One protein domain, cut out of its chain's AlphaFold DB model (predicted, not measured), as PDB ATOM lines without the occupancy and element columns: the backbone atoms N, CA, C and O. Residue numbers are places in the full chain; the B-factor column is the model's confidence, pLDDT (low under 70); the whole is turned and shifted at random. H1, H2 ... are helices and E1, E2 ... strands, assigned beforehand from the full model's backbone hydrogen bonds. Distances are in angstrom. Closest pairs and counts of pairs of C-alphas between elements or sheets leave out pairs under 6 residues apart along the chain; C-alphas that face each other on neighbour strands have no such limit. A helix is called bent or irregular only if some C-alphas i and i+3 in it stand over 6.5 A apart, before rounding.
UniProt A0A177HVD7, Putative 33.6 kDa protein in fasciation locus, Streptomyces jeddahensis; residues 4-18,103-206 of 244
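Overview. This is residues 4 to 18 and 103 to 206 of the 244 residues of the protein "Putative 33.6 kDa protein in fasciation locus" of Streptomyces jeddahensis (UniProt A0A177HVD7). What would one see first in this model? A twisted sheet of five strands runs through the middle of a rounded body, with H1 and H2 over one face and H3 over the other, in three layers. H4 only grazes the sheet and meets H3 at a wide angle, while short E4 lies where E3 runs on past the sheet. What is it made of? The printed part has 119 residues with four named helices and six named strands, in the order H1, E1, E2, H2, E3, E4, H3, E5, H4, E6, and its class is mixed, helices and strands. The sheet's order is E1, E3, E2, E5, E6, and it is mixed, with E1 antiparallel to E3 and the other neighbour pairs parallel. How large is it? It is compact, with a radius of gyration of the C-alphas of 12.8 A and spans of 34 by 33 by 28 A.

Arrangement. How do the strands of the sheet pair? The edge strand E1, residues 117 to 120, is antiparallel to E3, residues 147 to 151, at 146 degrees, with N 117 and O 150 within hydrogen-bond range at 2.8 A. E3 is parallel to E2, residues 126 to 130, at 22 degrees, with N 129 and O 149 within hydrogen-bond range at 2.8 A. E2 is parallel to E5, residues 173 to 181, at 13 degrees, with N 128 and O 175 at 2.8 A, and E5 is parallel to the other edge strand, E6, residues 199 to 205, at 20 degrees, with N 176 and O 201 at 2.8 A, both within hydrogen-bond range. Which helices are on the sheet? H2, residues 131 to 140, lies over E2 at a height over the sheet of 7.3 A and runs along the strands, at 9 degrees to E2 on the local plane. On the same face H1, residues 4 to 14, lies over E5 and E6 at a height of 10.2 A, at 17 degrees to E5 on the local plane. On the opposite face H3, residues 159 to 168, lies over E3 and E2 at a height of 8.9 A, at 11 degrees to E2 on the local plane. Which helices touch? H1 and H2 touch, their closest C-alphas being those of Ala 14 and Ala 140 at 5.5 A, and run opposite ways at a steep tilt of 70.0 degrees, only just short of about perpendicular. H4, residues 186 to 192, only grazes the sheet with its residues 186 to 190. H4 touches H3 about perpendicular at 76 degrees, with the C-alphas of Ser 159 and Thr 192 closest at 5.3 A. How do chain and backbone run? E2, H2, E3 and E5, H4, E6 are strand-helix-strand units, two parallel neighbour strands with a helix between, each with a right-handed crossover. E3 runs on into E4, residues 153 to 155, across a break of 1 residue at 73 degrees, and E4 pairs with no named strand. In H1, H3 and H4 every O i to N i+4 pair is within hydrogen-bond range; in H2 it is 4 of 6.

Along the chain. Where do the first and last elements lie? H1 begins at C-alpha 4 at (41.909, 29.365, 23.890), and E6 ends at C-alpha 205 at (43.154, 47.790, 12.669). How long are the longer elements from first to last C-alpha? E5 measures 20.6 A and bends by 75 degrees at residue 178, and E6 measures 19.9 A. H2 measures 15.6 A, H1 15.3 A and H3 14.2 A. Is any helix irregular? H2 is, with C-alphas 132 and 135 at 7.2 A.

Size, cuts and confidence. Where is the cut? Residues 19 to 102 are not printed, and C-alphas 18 and 103 are 12.6 A apart across the cut. Are any links long? Of the links that are printed whole, none is long, but residues 103 to 116 hold no named element. How far does it reach, and where is confidence low? The C-alphas of Ala 105 and Gln 195, the two farthest apart, are 36.6 A apart. The mean pLDDT of the printed part is 86.3, and residues 4 to 18 and 109 to 114 are under 70.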
ATOM      1  N   ALA A   4      42.358  28.085  24.456       44.91
ATOM      2  CA  ALA A   4      41.909  29.365  23.890       44.91
ATOM      3  C   ALA A   4      43.066  30.337  23.567       44.91
ATOM      4  O   ALA A   4      43.066  30.975  22.519       44.91
ATOM      5  N   LEU A   5      44.117  30.373  24.399       47.78
ATOM      6  CA  LEU A   5      45.314  31.192  24.157       47.78
ATOM      7  C   LEU A   5      46.161  30.682  22.980       47.78
ATOM      8  O   LEU A   5      46.862  31.472  22.354       47.78
ATOM      9  N   ARG A   6      46.090  29.386  22.636       59.12
ATOM     10  CA  ARG A   6      46.800  28.838  21.463       59.12
ATOM     11  C   ARG A   6      46.098  29.209  20.160       59.12
ATOM     12  O   ARG A   6      46.777  29.554  19.196       59.12
ATOM     13  N   HIS A   7      44.763  29.174  20.139       60.19
ATOM     14  CA  HIS A   7      43.981  29.621  18.984       60.19
ATOM     15  C   HIS A   7      44.118  31.132  18.782       60.19
ATOM     16  O   HIS A   7      44.416  31.556  17.671       60.19
ATOM     17  N   ALA A   8      44.040  31.915  19.867       56.22
ATOM     18  CA  ALA A   8      44.327  33.347  19.861       56.22
ATOM     19  C   ALA A   8      45.734  33.645  19.326       56.22
ATOM     20  O   ALA A   8      45.868  34.418  18.395       56.22
ATOM     21  N   ALA A   9      46.782  32.979  19.824       53.88
ATOM     22  CA  ALA A   9      48.146  33.210  19.346       53.88
ATOM     23  C   ALA A   9      48.343  32.836  17.867       53.88
ATOM     24  O   ALA A   9      49.082  33.527  17.169       53.88
ATOM     25  N   ARG A  10      47.696  31.769  17.368       60.00
ATOM     26  CA  ARG A  10      47.753  31.396  15.941       60.00
ATOM     27  C   ARG A  10      46.999  32.401  15.073       60.00
ATOM     28  O   ARG A  10      47.514  32.765  14.028       60.00
ATOM     29  N   LEU A  11      45.843  32.885  15.526       60.34
ATOM     30  CA  LEU A  11      45.084  33.943  14.861       60.34
ATOM     31  C   LEU A  11      45.863  35.259  14.870       60.34
ATOM     32  O   LEU A  11      46.163  35.772  13.809       60.34
ATOM     33  N   THR A  12      46.327  35.740  16.022       57.19
ATOM     34  CA  THR A  12      47.142  36.957  16.135       57.19
ATOM     35  C   THR A  12      48.450  36.883  15.332       57.19
ATOM     36  O   THR A  12      48.888  37.911  14.834       57.19
ATOM     37  N   ARG A  13      49.067  35.697  15.161       55.59
ATOM     38  CA  ARG A  13      50.265  35.490  14.307       55.59
ATOM     39  C   ARG A  13      49.974  35.248  12.827       55.59
ATOM     40  O   ARG A  13      50.863  35.473  12.019       55.59
ATOM     41  N   ALA A  14      48.781  34.785  12.468       50.62
ATOM     42  CA  ALA A  14      48.339  34.666  11.077       50.62
ATOM     43  C   ALA A  14      47.675  35.956  10.560       50.62
ATOM     44  O   ALA A  14      47.507  36.122   9.358       50.62
ATOM     45  N   VAL A  15      47.316  36.862  11.475       53.28
ATOM     46  CA  VAL A  15      46.658  38.152  11.238       53.28
ATOM     47  C   VAL A  15      47.558  39.406  11.472       53.28
ATOM     48  O   VAL A  15      47.016  40.506  11.460       53.28
ATOM     49  N   PRO A  16      48.904  39.361  11.639       44.44
ATOM     50  CA  PRO A  16      49.711  40.589  11.692       44.44
ATOM     51  C   PRO A  16      49.789  41.272  10.316       44.44
ATOM     52  O   PRO A  16      50.062  42.458  10.230       44.44
ATOM     53  N   ASP A  17      49.478  40.535   9.249       42.50
ATOM     54  CA  ASP A  17      49.477  40.997   7.857       42.50
ATOM     55  C   ASP A  17      48.191  41.777   7.483       42.50
ATOM     56  O   ASP A  17      48.051  42.315   6.385       42.50
ATOM     57  N   LEU A  18      47.191  41.850   8.382       46.41
ATOM     58  CA  LEU A  18      45.935  42.569   8.111       46.41
ATOM     59  C   LEU A  18      46.028  44.087   8.355       46.41
ATOM     60  O   LEU A  18      45.236  44.807   7.746       46.41
ATOM     61  N   SER A 103      39.639  41.517  -1.581       89.50
ATOM     62  CA  SER A 103      38.456  40.716  -1.896       89.50
ATOM     63  C   SER A 103      38.670  39.271  -1.453       89.50
ATOM     64  O   SER A 103      39.768  38.731  -1.607       89.50
ATOM     65  N   ASN A 104      37.615  38.644  -0.941       92.56
ATOM     66  CA  ASN A 104      37.525  37.194  -0.822       92.56
ATOM     67  C   ASN A 104      37.467  36.569  -2.229       92.56
ATOM     68  O   ASN A 104      37.146  37.258  -3.199       92.56
ATOM     69  N   ALA A 105      37.780  35.281  -2.339       93.62
ATOM     70  CA  ALA A 105      37.778  34.543  -3.600       93.62
ATOM     71  C   ALA A 105      36.364  34.261  -4.119       93.62
ATOM     72  O   ALA A 105      36.146  34.265  -5.324       93.62
ATOM     73  N   GLU A 106      35.415  34.030  -3.210       93.00
ATOM     74  CA  GLU A 106      34.039  33.671  -3.544       93.00
ATOM     75  C   GLU A 106      33.052  34.611  -2.845       93.00
ATOM     76  O   GLU A 106      33.258  34.957  -1.672       93.00
ATOM     77  N   PRO A 107      31.950  34.986  -3.516       92.69
ATOM     78  CA  PRO A 107      30.863  35.696  -2.871       92.69
ATOM     79  C   PRO A 107      30.121  34.801  -1.875       92.69
ATOM     80  O   PRO A 107      29.934  33.604  -2.087       92.69
ATOM     81  N   ARG A 108      29.607  35.407  -0.808       91.12
ATOM     82  CA  ARG A 108      28.746  34.750   0.182       91.12
ATOM     83  C   ARG A 108      27.286  35.141   0.013       91.12
ATOM     84  O   ARG A 108      26.970  36.172  -0.590       91.12
ATOM     85  N   GLY A 109      26.399  34.240   0.426       67.75
ATOM     86  CA  GLY A 109      25.055  34.087  -0.135       67.75
ATOM     87  C   GLY A 109      23.914  34.531   0.775       67.75
ATOM     88  O   GLY A 109      22.817  34.784   0.272       67.75
ATOM     89  N   ILE A 110      24.140  34.681   2.084       62.44
ATOM     90  CA  ILE A 110      23.117  35.269   2.953       62.44
ATOM     91  C   ILE A 110      22.967  36.745   2.579       62.44
ATOM     92  O   ILE A 110      23.920  37.520   2.635       62.44
ATOM     93  N   GLY A 111      21.766  37.113   2.116       57.03
ATOM     94  CA  GLY A 111      21.445  38.481   1.718       57.03
ATOM     95  C   GLY A 111      21.877  39.480   2.787       57.03
ATOM     96  O   GLY A 111      21.804  39.198   3.984       57.03
ATOM     97  N   LEU A 112      22.352  40.639   2.354       60.41
ATOM     98  CA  LEU A 112      22.900  41.637   3.260       60.41
ATOM     99  C   LEU A 112      21.854  42.036   4.304       60.41
ATOM    100  O   LEU A 112      20.679  42.219   3.988       60.41
ATOM    101  N   GLY A 113      22.269  42.078   5.569       58.84
ATOM    102  CA  GLY A 113      21.363  42.310   6.697       58.84
ATOM    103  C   GLY A 113      20.445  41.138   7.085       58.84
ATOM    104  O   GLY A 113      19.601  41.328   7.956       58.84
ATOM    105  N   ARG A 114      20.581  39.932   6.505       69.12
ATOM    106  CA  ARG A 114      19.778  38.744   6.895       69.12
ATOM    107  C   ARG A 114      20.418  37.846   7.955       69.12
ATOM    108  O   ARG A 114      19.883  36.775   8.234       69.12
ATOM    109  N   GLY A 115      21.529  38.272   8.539       84.12
ATOM    110  CA  GLY A 115      22.192  37.550   9.616       84.12
ATOM    111  C   GLY A 115      23.566  37.010   9.245       84.12
ATOM    112  O   GLY A 115      24.102  37.299   8.176       84.12
ATOM    113  N   PHE A 116      24.146  36.250  10.166       93.00
ATOM    114  CA  PHE A 116      25.464  35.650  10.011       93.00
ATOM    115  C   PHE A 116      25.384  34.309   9.276       93.00
ATOM    116  O   PHE A 116      24.575  33.443   9.605       93.00
ATOM    117  N   GLU A 117      26.259  34.115   8.290       94.38
ATOM    118  CA  GLU A 117      26.398  32.863   7.546       94.38
ATOM    119  C   GLU A 117      27.367  31.923   8.256       94.38
ATOM    120  O   GLU A 117      28.511  32.290   8.511       94.38
ATOM    121  N   MET A 118      26.935  30.696   8.557       94.56
ATOM    122  CA  MET A 118      27.836  29.647   9.036       94.56
ATOM    123  C   MET A 118      28.639  29.099   7.855       94.56
ATOM    124  O   MET A 118      28.138  28.299   7.070       94.56
ATOM    125  N   VAL A 119      29.896  29.525   7.729       95.19
ATOM    126  CA  VAL A 119      30.794  29.115   6.635       95.19
ATOM    127  C   VAL A 119      31.560  27.843   6.987       95.19
ATOM    128  O   VAL A 119      31.955  27.080   6.105       95.19
ATOM    129  N   ARG A 120      31.788  27.599   8.280       95.50
ATOM    130  CA  ARG A 120      32.394  26.357   8.757       95.50
ATOM    131  C   ARG A 120      31.884  26.008  10.142       95.50
ATOM    132  O   ARG A 120      31.881  26.863  11.018       95.50
ATOM    133  N   GLU A 121      31.523  24.749  10.343       95.69
ATOM    134  CA  GLU A 121      31.142  24.231  11.654       95.69
ATOM    135  C   GLU A 121      32.366  23.964  12.540       95.69
ATOM    136  O   GLU A 121      33.474  23.704  12.064       95.69
ATOM    137  N   GLY A 122      32.153  24.016  13.851       94.12
ATOM    138  CA  GLY A 122      33.137  23.650  14.860       94.12
ATOM    139  C   GLY A 122      32.586  23.890  16.258       94.12
ATOM    140  O   GLY A 122      31.572  24.568  16.424       94.12
ATOM    141  N   ARG A 123      33.233  23.317  17.273       93.00
ATOM    142  CA  ARG A 123      32.714  23.324  18.651       93.00
ATOM    143  C   ARG A 123      33.629  23.974  19.675       93.00
ATOM    144  O   ARG A 123      33.160  24.353  20.743       93.00
ATOM    145  N   SER A 124      34.913  24.156  19.380       92.31
ATOM    146  CA  SER A 124      35.880  24.687  20.351       92.31
ATOM    147  C   SER A 124      35.849  26.217  20.509       92.31
ATOM    148  O   SER A 124      36.641  26.760  21.280       92.31
ATOM    149  N   GLY A 125      34.957  26.914  19.799       94.19
ATOM    150  CA  GLY A 125      34.757  28.363  19.865       94.19
ATOM    151  C   GLY A 125      34.187  28.928  18.563       94.19
ATOM    152  O   GLY A 125      34.026  28.198  17.582       94.19
ATOM    153  N   VAL A 126      33.915  30.233  18.552       97.12
ATOM    154  CA  VAL A 126      33.296  30.942  17.421       97.12
ATOM    155  C   VAL A 126      34.220  32.046  16.916       97.12
ATOM    156  O   VAL A 126      34.738  32.840  17.697       97.12
ATOM    157  N   VAL A 127      34.407  32.126  15.601       97.44
ATOM    158  CA  VAL A 127      35.086  33.231  14.916       97.44
ATOM    159  C   VAL A 127      34.069  33.963  14.052       97.44
ATOM    160  O   VAL A 127      33.485  33.360  13.159       97.44
ATOM    161  N   LEU A 128      33.869  35.252  14.297       96.88
ATOM    162  CA  LEU A 128      33.066  36.134  13.460       96.88
ATOM    163  C   LEU A 128      33.991  36.917  12.529       96.88
ATOM    164  O   LEU A 128      34.722  37.797  12.981       96.88
ATOM    165  N   ALA A 129      33.961  36.585  11.241       95.44
ATOM    166  CA  ALA A 129      34.689  37.284  10.193       95.44
ATOM    167  C   ALA A 129      33.778  38.291   9.487       95.44
ATOM    168  O   ALA A 129      32.717  37.930   8.976       95.44
ATOM    169  N   ILE A 130      34.211  39.550   9.431       93.62
ATOM    170  CA  ILE A 130      33.458  40.625   8.785       93.62
ATOM    171  C   ILE A 130      34.107  40.987   7.443       93.62
ATOM    172  O   ILE A 130      35.278  41.371   7.381       93.62
ATOM    173  N   GLY A 131      33.324  40.879   6.371       92.81
ATOM    174  CA  GLY A 131      33.640  41.367   5.032       92.81
ATOM    175  C   GLY A 131      34.918  40.775   4.422       92.81
ATOM    176  O   GLY A 131      35.056  39.553   4.314       92.81
ATOM    177  N   PRO A 132      35.893  41.601   4.011       92.44
ATOM    178  CA  PRO A 132      37.071  41.156   3.259       92.44
ATOM    179  C   PRO A 132      38.064  40.312   4.082       92.44
ATOM    180  O   PRO A 132      39.133  39.951   3.592       92.44
ATOM    181  N   LEU A 133      37.758  40.030   5.353       92.50
ATOM    182  CA  LEU A 133      38.622  39.267   6.256       92.50
ATOM    183  C   LEU A 133      38.267  37.776   6.323       92.50
ATOM    184  O   LEU A 133      38.964  37.029   7.012       92.50
ATOM    185  N   LEU A 134      37.235  37.318   5.603       94.69
ATOM    186  CA  LEU A 134      36.819  35.913   5.623       94.69
ATOM    187  C   LEU A 134      37.928  34.973   5.147       94.69
ATOM    188  O   LEU A 134      38.282  34.035   5.858       94.69
ATOM    189  N   ASP A 135      38.502  35.219   3.974       94.00
ATOM    190  CA  ASP A 135      39.525  34.337   3.409       94.00
ATOM    191  C   ASP A 135      40.790  34.239   4.283       94.00
ATOM    192  O   ASP A 135      41.244  33.120   4.561       94.00
ATOM    193  N   PRO A 136      41.360  35.356   4.785       91.75
ATOM    194  CA  PRO A 136      42.410  35.312   5.801       91.75
ATOM    195  C   PRO A 136      42.027  34.486   7.035       91.75
ATOM    196  O   PRO A 136      42.829  33.668   7.494       91.75
ATOM    197  N   VAL A 137      40.802  34.645   7.548       94.19
ATOM    198  CA  VAL A 137      40.308  33.877   8.699       94.19
ATOM    199  C   VAL A 137      40.244  32.389   8.380       94.19
ATOM    200  O   VAL A 137      40.738  31.582   9.171       94.19
ATOM    201  N   LEU A 138      39.689  31.999   7.232       95.06
ATOM    202  CA  LEU A 138      39.586  30.597   6.826       95.06
ATOM    203  C   LEU A 138      40.967  29.941   6.730       95.06
ATOM    204  O   LEU A 138      41.148  28.844   7.263       95.06
ATOM    205  N   ARG A 139      41.959  30.638   6.152       93.06
ATOM    206  CA  ARG A 139      43.356  30.172   6.110       93.06
ATOM    207  C   ARG A 139      43.961  30.032   7.508       93.06
ATOM    208  O   ARG A 139      44.509  28.980   7.838       93.06
ATOM    209  N   ALA A 140      43.836  31.057   8.351       89.81
ATOM    210  CA  ALA A 140      44.408  31.073   9.701       89.81
ATOM    211  C   ALA A 140      43.826  29.983  10.616       89.81
ATOM    212  O   ALA A 140      44.495  29.462  11.515       89.81
ATOM    213  N   THR A 141      42.566  29.633  10.378       92.69
ATOM    214  CA  THR A 141      41.812  28.673  11.182       92.69
ATOM    215  C   THR A 141      41.745  27.276  10.568       92.69
ATOM    216  O   THR A 141      41.076  26.403  11.115       92.69
ATOM    217  N   ALA A 142      42.458  27.030   9.466       92.00
ATOM    218  CA  ALA A 142      42.521  25.718   8.839       92.00
ATOM    219  C   ALA A 142      43.006  24.642   9.833       92.00
ATOM    220  O   ALA A 142      44.021  24.809  10.528       92.00
ATOM    221  N   GLY A 143      42.251  23.542   9.906       91.50
ATOM    222  CA  GLY A 143      42.498  22.426  10.825       91.50
ATOM    223  C   GLY A 143      42.165  22.707  12.295       91.50
ATOM    224  O   GLY A 143      42.555  21.923  13.156       91.50
ATOM    225  N   LEU A 144      41.493  23.821  12.608       92.00
ATOM    226  CA  LEU A 144      40.975  24.102  13.947       92.00
ATOM    227  C   LEU A 144      39.480  23.782  14.011       92.00
ATOM    228  O   LEU A 144      38.734  24.123  13.097       92.00
ATOM    229  N   ASP A 145      39.044  23.199  15.125       94.12
ATOM    230  CA  ASP A 145      37.632  22.943  15.431       94.12
ATOM    231  C   ASP A 145      36.924  24.233  15.890       94.12
ATOM    232  O   ASP A 145      36.538  24.390  17.044       94.12
ATOM    233  N   LEU A 146      36.835  25.220  15.003       95.25
ATOM    234  CA  LEU A 146      36.210  26.515  15.274       95.25
ATOM    235  C   LEU A 146      35.071  26.755  14.293       95.25
ATOM    236  O   LEU A 146      35.291  26.674  13.077       95.25
ATOM    237  N   ALA A 147      33.911  27.132  14.832       96.81
ATOM    238  CA  ALA A 147      32.819  27.664  14.037       96.81
ATOM    239  C   ALA A 147      33.254  28.999  13.421       96.81
ATOM    240  O   ALA A 147      33.804  29.852  14.120       96.81
ATOM    241  N   VAL A 148      33.028  29.183  12.123       97.19
ATOM    242  CA  VAL A 148      33.309  30.435  11.412       97.19
ATOM    243  C   VAL A 148      32.006  30.998  10.887       97.19
ATOM    244  O   VAL A 148      31.383  30.427   9.992       97.19
ATOM    245  N   LEU A 149      31.636  32.139  11.449       96.75
ATOM    246  CA  LEU A 149      30.535  32.971  11.013       96.75
ATOM    247  C   LEU A 149      31.057  34.061  10.083       96.75
ATOM    248  O   LEU A 149      32.121  34.634  10.320       96.75
ATOM    249  N   TYR A 150      30.279  34.376   9.058       96.25
ATOM    250  CA  TYR A 150      30.551  35.448   8.119       96.25
ATOM    251  C   TYR A 150      29.428  36.475   8.100       96.25
ATOM    252  O   TYR A 150      28.249  36.126   8.134       96.25
ATOM    253  N   THR A 151      29.796  37.744   7.967       94.38
ATOM    254  CA  THR A 151      28.858  38.804   7.605       94.38
ATOM    255  C   THR A 151      29.527  39.845   6.729       94.38
ATOM    256  O   THR A 151      30.657  40.255   6.978       94.38
ATOM    257  N   ALA A 152      28.793  40.338   5.740       93.62
ATOM    258  CA  ALA A 152      29.146  41.528   4.970       93.62
ATOM    259  C   ALA A 152      28.484  42.799   5.538       93.62
ATOM    260  O   ALA A 152      28.357  43.813   4.858       93.62
ATOM    261  N   THR A 153      27.967  42.742   6.767       92.12
ATOM    262  CA  THR A 153      27.198  43.814   7.409       92.12
ATOM    263  C   THR A 153      27.612  43.940   8.872       92.12
ATOM    264  O   THR A 153      27.530  42.971   9.626       92.12
ATOM    265  N   ILE A 154      28.064  45.132   9.271       90.06
ATOM    266  CA  ILE A 154      28.352  45.469  10.678       90.06
ATOM    267  C   ILE A 154      27.052  45.860  11.384       90.06
ATOM    268  O   ILE A 154      26.828  45.497  12.538       90.06
ATOM    269  N   ARG A 155      26.189  46.605  10.681       89.62
ATOM    270  CA  ARG A 155      24.906  47.103  11.187       89.62
ATOM    271  C   ARG A 155      23.805  46.870  10.155       89.62
ATOM    272  O   ARG A 155      23.982  47.323   9.026       89.62
ATOM    273  N   PRO A 156      22.684  46.226  10.522       90.69
ATOM    274  CA  PRO A 156      22.375  45.667  11.844       90.69
ATOM    275  C   PRO A 156      23.284  44.487  12.227       90.69
ATOM    276  O   PRO A 156      23.745  43.743  11.364       90.69
ATOM    277  N   PHE A 157      23.548  44.337  13.527       91.25
ATOM    278  CA  PHE A 157      24.346  43.235  14.067       91.25
ATOM    279  C   PHE A 157      23.442  42.038  14.384       91.25
ATOM    280  O   PHE A 157      22.418  42.198  15.049       91.25
ATOM    281  N   ASP A 158      23.810  40.835  13.939       93.44
ATOM    282  CA  ASP A 158      23.008  39.627  14.163       93.44
ATOM    283  C   ASP A 158      23.276  38.997  15.533       93.44
ATOM    284  O   ASP A 158      23.985  37.997  15.690       93.44
ATOM    285  N   SER A 159      22.674  39.598  16.554       94.50
ATOM    286  CA  SER A 159      22.729  39.084  17.919       94.50
ATOM    287  C   SER A 159      22.152  37.670  18.039       94.50
ATOM    288  O   SER A 159      22.653  36.863  18.824       94.50
ATOM    289  N   ALA A 160      21.110  37.342  17.269       94.06
ATOM    290  CA  ALA A 160      20.461  36.037  17.342       94.06
ATOM    291  C   ALA A 160      21.374  34.934  16.790       94.06
ATOM    292  O   ALA A 160      21.602  33.934  17.476       94.06
ATOM    293  N   GLY A 161      21.950  35.148  15.604       93.88
ATOM    294  CA  GLY A 161      22.897  34.225  14.982       93.88
ATOM    295  C   GLY A 161      24.157  34.030  15.820       93.88
ATOM    296  O   GLY A 161      24.569  32.890  16.055       93.88
ATOM    297  N   LEU A 162      24.727  35.112  16.369       96.12
ATOM    298  CA  LEU A 162      25.876  35.004  17.272       96.12
ATOM    299  C   LEU A 162      25.546  34.181  18.518       96.12
ATOM    300  O   LEU A 162      26.293  33.269  18.874       96.12
ATOM    301  N   ARG A 163      24.430  34.491  19.190       96.50
ATOM    302  CA  ARG A 163      24.028  33.783  20.409       96.50
ATOM    303  C   ARG A 163      23.787  32.301  20.133       96.50
ATOM    304  O   ARG A 163      24.238  31.473  20.918       96.50
ATOM    305  N   ALA A 164      23.119  31.968  19.029       95.62
ATOM    306  CA  ALA A 164      22.875  30.584  18.636       95.62
ATOM    307  C   ALA A 164      24.188  29.812  18.431       95.62
ATOM    308  O   ALA A 164      24.360  28.738  19.005       95.62
ATOM    309  N   ALA A 165      25.142  30.385  17.693       95.88
ATOM    310  CA  ALA A 165      26.440  29.753  17.456       95.88
ATOM    311  C   ALA A 165      27.255  29.570  18.746       95.88
ATOM    312  O   ALA A 165      27.855  28.520  18.960       95.88
ATOM    313  N   VAL A 166      27.250  30.572  19.632       96.56
ATOM    314  CA  VAL A 166      27.965  30.508  20.914       96.56
ATOM    315  C   VAL A 166      27.368  29.454  21.845       96.56
ATOM    316  O   VAL A 166      28.120  28.747  22.508       96.56
ATOM    317  N   LEU A 167      26.040  29.320  21.887       95.19
ATOM    318  CA  LEU A 167      25.368  28.300  22.701       95.19
ATOM    319  C   LEU A 167      25.524  26.881  22.137       95.19
ATOM    320  O   LEU A 167      25.420  25.920  22.895       95.19
ATOM    321  N   ALA A 168      25.773  26.745  20.834       95.25
ATOM    322  CA  ALA A 168      26.075  25.465  20.200       95.25
ATOM    323  C   ALA A 168      27.539  25.019  20.395       95.25
ATOM    324  O   ALA A 168      27.850  23.840  20.220       95.25
ATOM    325  N   ALA A 169      28.444  25.939  20.747       93.69
ATOM    326  CA  ALA A 169      29.845  25.634  21.006       93.69
ATOM    327  C   ALA A 169      30.051  25.043  22.413       93.69
ATOM    328  O   ALA A 169      29.384  25.412  23.377       93.69
ATOM    329  N   ASP A 170      31.065  24.190  22.568       93.12
ATOM    330  CA  ASP A 170      31.478  23.641  23.867       93.12
ATOM    331  C   ASP A 170      32.049  24.729  24.793       93.12
ATOM    332  O   ASP A 170      32.156  24.548  26.010       93.12
ATOM    333  N   ARG A 171      32.496  25.847  24.208       87.25
ATOM    334  CA  ARG A 171      33.083  26.980  24.921       87.25
ATOM    335  C   ARG A 171      32.567  28.302  24.357       87.25
ATOM    336  O   ARG A 171      32.683  28.515  23.150       87.25
ATOM    337  N   PRO A 172      32.133  29.242  25.214       92.31
ATOM    338  CA  PRO A 172      31.739  30.585  24.799       92.31
ATOM    339  C   PRO A 172      32.968  31.491  24.590       92.31
ATOM    340  O   PRO A 172      33.085  32.569  25.170       92.31
ATOM    341  N   ASP A 173      33.930  31.017  23.798       94.25
ATOM    342  CA  ASP A 173      35.110  31.775  23.392       94.25
ATOM    343  C   ASP A 173      34.829  32.366  21.994       94.25
ATOM    344  O   ASP A 173      34.592  31.626  21.036       94.25
ATOM    345  N   VAL A 174      34.830  33.698  21.885       96.12
ATOM    346  CA  VAL A 174      34.496  34.444  20.661       96.12
ATOM    347  C   VAL A 174      35.717  35.203  20.156       96.12
ATOM    348  O   VAL A 174      36.365  35.941  20.902       96.12
ATOM    349  N   VAL A 175      36.012  35.061  18.868       96.50
ATOM    350  CA  VAL A 175      36.979  35.893  18.153       96.50
ATOM    351  C   VAL A 175      36.226  36.765  17.160       96.50
ATOM    352  O   VAL A 175      35.619  36.255  16.226       96.50
ATOM    353  N   LEU A 176      36.283  38.075  17.345       95.38
ATOM    354  CA  LEU A 176      35.757  39.061  16.409       95.38
ATOM    355  C   LEU A 176      36.892  39.517  15.491       95.38
ATOM    356  O   LEU A 176      37.932  39.942  15.987       95.38
ATOM    357  N   VAL A 177      36.703  39.429  14.176       94.62
ATOM    358  CA  VAL A 177      37.681  39.856  13.170       94.62
ATOM    359  C   VAL A 177      37.017  40.866  12.245       94.62
ATOM    360  O   VAL A 177      36.196  40.500  11.402       94.62
ATOM    361  N   GLU A 178      37.353  42.140  12.431       89.94
ATOM    362  CA  GLU A 178      36.670  43.267  11.796       89.94
ATOM    363  C   GLU A 178      37.634  44.201  11.036       89.94
ATOM    364  O   GLU A 178      38.773  44.386  11.464       89.94
ATOM    365  N   PRO A 179      37.209  44.772   9.891       88.44
ATOM    366  CA  PRO A 179      38.057  45.628   9.052       88.44
ATOM    367  C   PRO A 179      38.152  47.078   9.548       88.44
ATOM    368  O   PRO A 179      38.848  47.887   8.945       88.44
ATOM    369  N   CYS A 180      37.447  47.417  10.624       85.19
ATOM    370  CA  CYS A 180      37.515  48.701  11.310       85.19
ATOM    371  C   CYS A 180      38.525  48.668  12.467       85.19
ATOM    372  O   CYS A 180      39.205  47.662  12.710       85.19
ATOM    373  N   ALA A 181      38.617  49.780  13.199       85.75
ATOM    374  CA  ALA A 181      39.413  49.845  14.412       85.75
ATOM    375  C   ALA A 181      39.028  48.702  15.358       85.75
ATOM    376  O   ALA A 181      37.845  48.425  15.591       85.75
ATOM    377  N   ARG A 182      40.039  48.046  15.928       88.75
ATOM    378  CA  ARG A 182      39.842  46.919  16.840       88.75
ATOM    379  C   ARG A 182      38.835  47.256  17.945       88.75
ATOM    380  O   ARG A 182      39.022  48.206  18.707       88.75
ATOM    381  N   GLY A 183      37.820  46.409  18.085       88.06
ATOM    382  CA  GLY A 183      36.806  46.494  19.128       88.06
ATOM    383  C   GLY A 183      35.597  47.361  18.772       88.06
ATOM    384  O   GLY A 183      34.786  47.620  19.657       88.06
ATOM    385  N   THR A 184      35.447  47.795  17.519       89.12
ATOM    386  CA  THR A 184      34.290  48.590  17.074       89.12
ATOM    387  C   THR A 184      32.982  47.839  17.333       89.12
ATOM    388  O   THR A 184      32.070  48.382  17.955       89.12
ATOM    389  N   SER A 185      32.913  46.556  16.971       92.06
ATOM    390  CA  SER A 185      31.708  45.726  17.145       92.06
ATOM    391  C   SER A 185      31.700  44.933  18.459       92.06
ATOM    392  O   SER A 185      30.788  44.146  18.709       92.06
ATOM    393  N   ALA A 186      32.702  45.122  19.328       93.69
ATOM    394  CA  ALA A 186      32.833  44.360  20.573       93.69
ATOM    395  C   ALA A 186      31.677  44.611  21.553       93.69
ATOM    396  O   ALA A 186      31.264  43.694  22.263       93.69
ATOM    397  N   HIS A 187      31.128  45.828  21.569       92.94
ATOM    398  CA  HIS A 187      29.985  46.171  22.414       92.94
ATOM    399  C   HIS A 187      28.735  45.357  22.043       92.94
ATOM    400  O   HIS A 187      28.091  44.810  22.933       92.94
ATOM    401  N   HIS A 188      28.463  45.150  20.749       94.38
ATOM    402  CA  HIS A 188      27.363  44.292  20.301       94.38
ATOM    403  C   HIS A 188      27.531  42.838  20.751       94.38
ATOM    404  O   HIS A 188      26.555  42.195  21.134       94.38
ATOM    405  N   VAL A 189      28.762  42.313  20.747       95.75
ATOM    406  CA  VAL A 189      29.051  40.970  21.279       95.75
ATOM    407  C   VAL A 189      28.758  40.910  22.779       95.75
ATOM    408  O   VAL A 189      28.067  39.996  23.228       95.75
ATOM    409  N   ALA A 190      29.242  41.895  23.541       95.19
ATOM    410  CA  ALA A 190      29.049  41.958  24.987       95.19
ATOM    411  C   ALA A 190      27.563  42.064  25.373       95.19
ATOM    412  O   ALA A 190      27.111  41.344  26.261       95.19
ATOM    413  N   GLU A 191      26.794  42.899  24.670       95.56
ATOM    414  CA  GLU A 191      25.342  43.029  24.848       95.56
ATOM    415  C   GLU A 191      24.610  41.730  24.500       95.56
ATOM    416  O   GLU A 191      23.784  41.243  25.273       95.56
ATOM    417  N   THR A 192      24.955  41.118  23.363       96.88
ATOM    418  CA  THR A 192      24.344  39.863  22.894       96.88
ATOM    419  C   THR A 192      24.537  38.722  23.894       96.88
ATOM    420  O   THR A 192      23.650  37.887  24.089       96.88
ATOM    421  N   LEU A 193      25.707  38.674  24.532       96.69
ATOM    422  CA  LEU A 193      26.133  37.594  25.415       96.69
ATOM    423  C   LEU A 193      26.123  38.005  26.891       96.69
ATOM    424  O   LEU A 193      26.797  37.376  27.701       96.69
ATOM    425  N   ILE A 194      25.335  39.015  27.267       96.31
ATOM    426  CA  ILE A 194      25.310  39.556  28.636       96.31
ATOM    427  C   ILE A 194      24.962  38.503  29.706       96.31
ATOM    428  O   ILE A 194      25.416  38.591  30.841       96.31
ATOM    429  N   GLN A 195      24.193  37.472  29.335       94.94
ATOM    430  CA  GLN A 195      23.814  36.353  30.212       94.94
ATOM    431  C   GLN A 195      24.739  35.126  30.084       94.94
ATOM    432  O   GLN A 195      24.477  34.090  30.690       94.94
ATOM    433  N   VAL A 196      25.796  35.204  29.270       95.31
ATOM    434  CA  VAL A 196      26.728  34.102  29.002       95.31
ATOM    435  C   VAL A 196      28.132  34.533  29.428       95.31
ATOM    436  O   VAL A 196      28.687  35.456  28.830       95.31
ATOM    437  N   PRO A 197      28.760  33.873  30.418       93.12
ATOM    438  CA  PRO A 197      30.154  34.136  30.761       93.12
ATOM    439  C   PRO A 197      31.059  33.773  29.579       93.12
ATOM    440  O   PRO A 197      31.351  32.600  29.350       93.12
ATOM    441  N   HIS A 198      31.486  34.772  28.812       92.94
ATOM    442  CA  HIS A 198      32.213  34.588  27.560       92.94
ATOM    443  C   HIS A 198      33.588  35.257  27.602       92.94
ATOM    444  O   HIS A 198      33.852  36.151  28.409       92.94
ATOM    445  N   ARG A 199      34.487  34.816  26.719       94.31
ATOM    446  CA  ARG A 199      35.742  35.523  26.427       94.31
ATOM    447  C   ARG A 199      35.649  36.103  25.032       94.31
ATOM    448  O   ARG A 199      35.217  35.411  24.116       94.31
ATOM    449  N   LEU A 200      36.109  37.336  24.873       94.69
ATOM    450  CA  LEU A 200      36.158  38.010  23.585       94.69
ATOM    451  C   LEU A 200      37.598  38.393  23.245       94.69
ATOM    452  O   LEU A 200      38.265  39.079  24.017       94.69
ATOM    453  N   LEU A 201      38.055  37.973  22.070       94.12
ATOM    454  CA  LEU A 201      39.237  38.511  21.408       94.12
ATOM    455  C   LEU A 201      38.791  39.318  20.187       94.12
ATOM    456  O   LEU A 201      38.308  38.738  19.221       94.12
ATOM    457  N   ALA A 202      38.980  40.635  20.216       92.44
ATOM    458  CA  ALA A 202      38.760  41.488  19.052       92.44
ATOM    459  C   ALA A 202      40.069  41.683  18.274       92.44
ATOM    460  O   ALA A 202      41.094  42.056  18.848       92.44
ATOM    461  N   LEU A 203      40.015  41.448  16.967       90.81
ATOM    462  CA  LEU A 203      41.075  41.670  15.993       90.81
ATOM    463  C   LEU A 203      40.564  42.670  14.952       90.81
ATOM    464  O   LEU A 203      39.471  42.511  14.419       90.81
ATOM    465  N   GLY A 204      41.366  43.689  14.675       85.06
ATOM    466  CA  GLY A 204      41.068  44.763  13.730       85.06
ATOM    467  C   GLY A 204      42.256  45.714  13.635       85.06
ATOM    468  O   GLY A 204      43.290  45.458  14.276       85.06
ATOM    469  N   ALA A 205      42.105  46.792  12.865       77.56
ATOM    470  CA  ALA A 205      43.154  47.790  12.669       77.56
ATOM    471  C   ALA A 205      43.604  48.397  14.010       77.56
ATOM    472  O   ALA A 205      42.797  48.558  14.939       77.56
ATOM    473  N   SER A 206      44.902  48.694  14.128       70.12
ATOM    474  CA  SER A 206      45.412  49.450  15.271       70.12
ATOM    475  C   SER A 206      44.869  50.872  15.211       70.12
ATOM    476  O   SER A 206      44.806  51.463  14.138       70.12
TER     477      SER A 206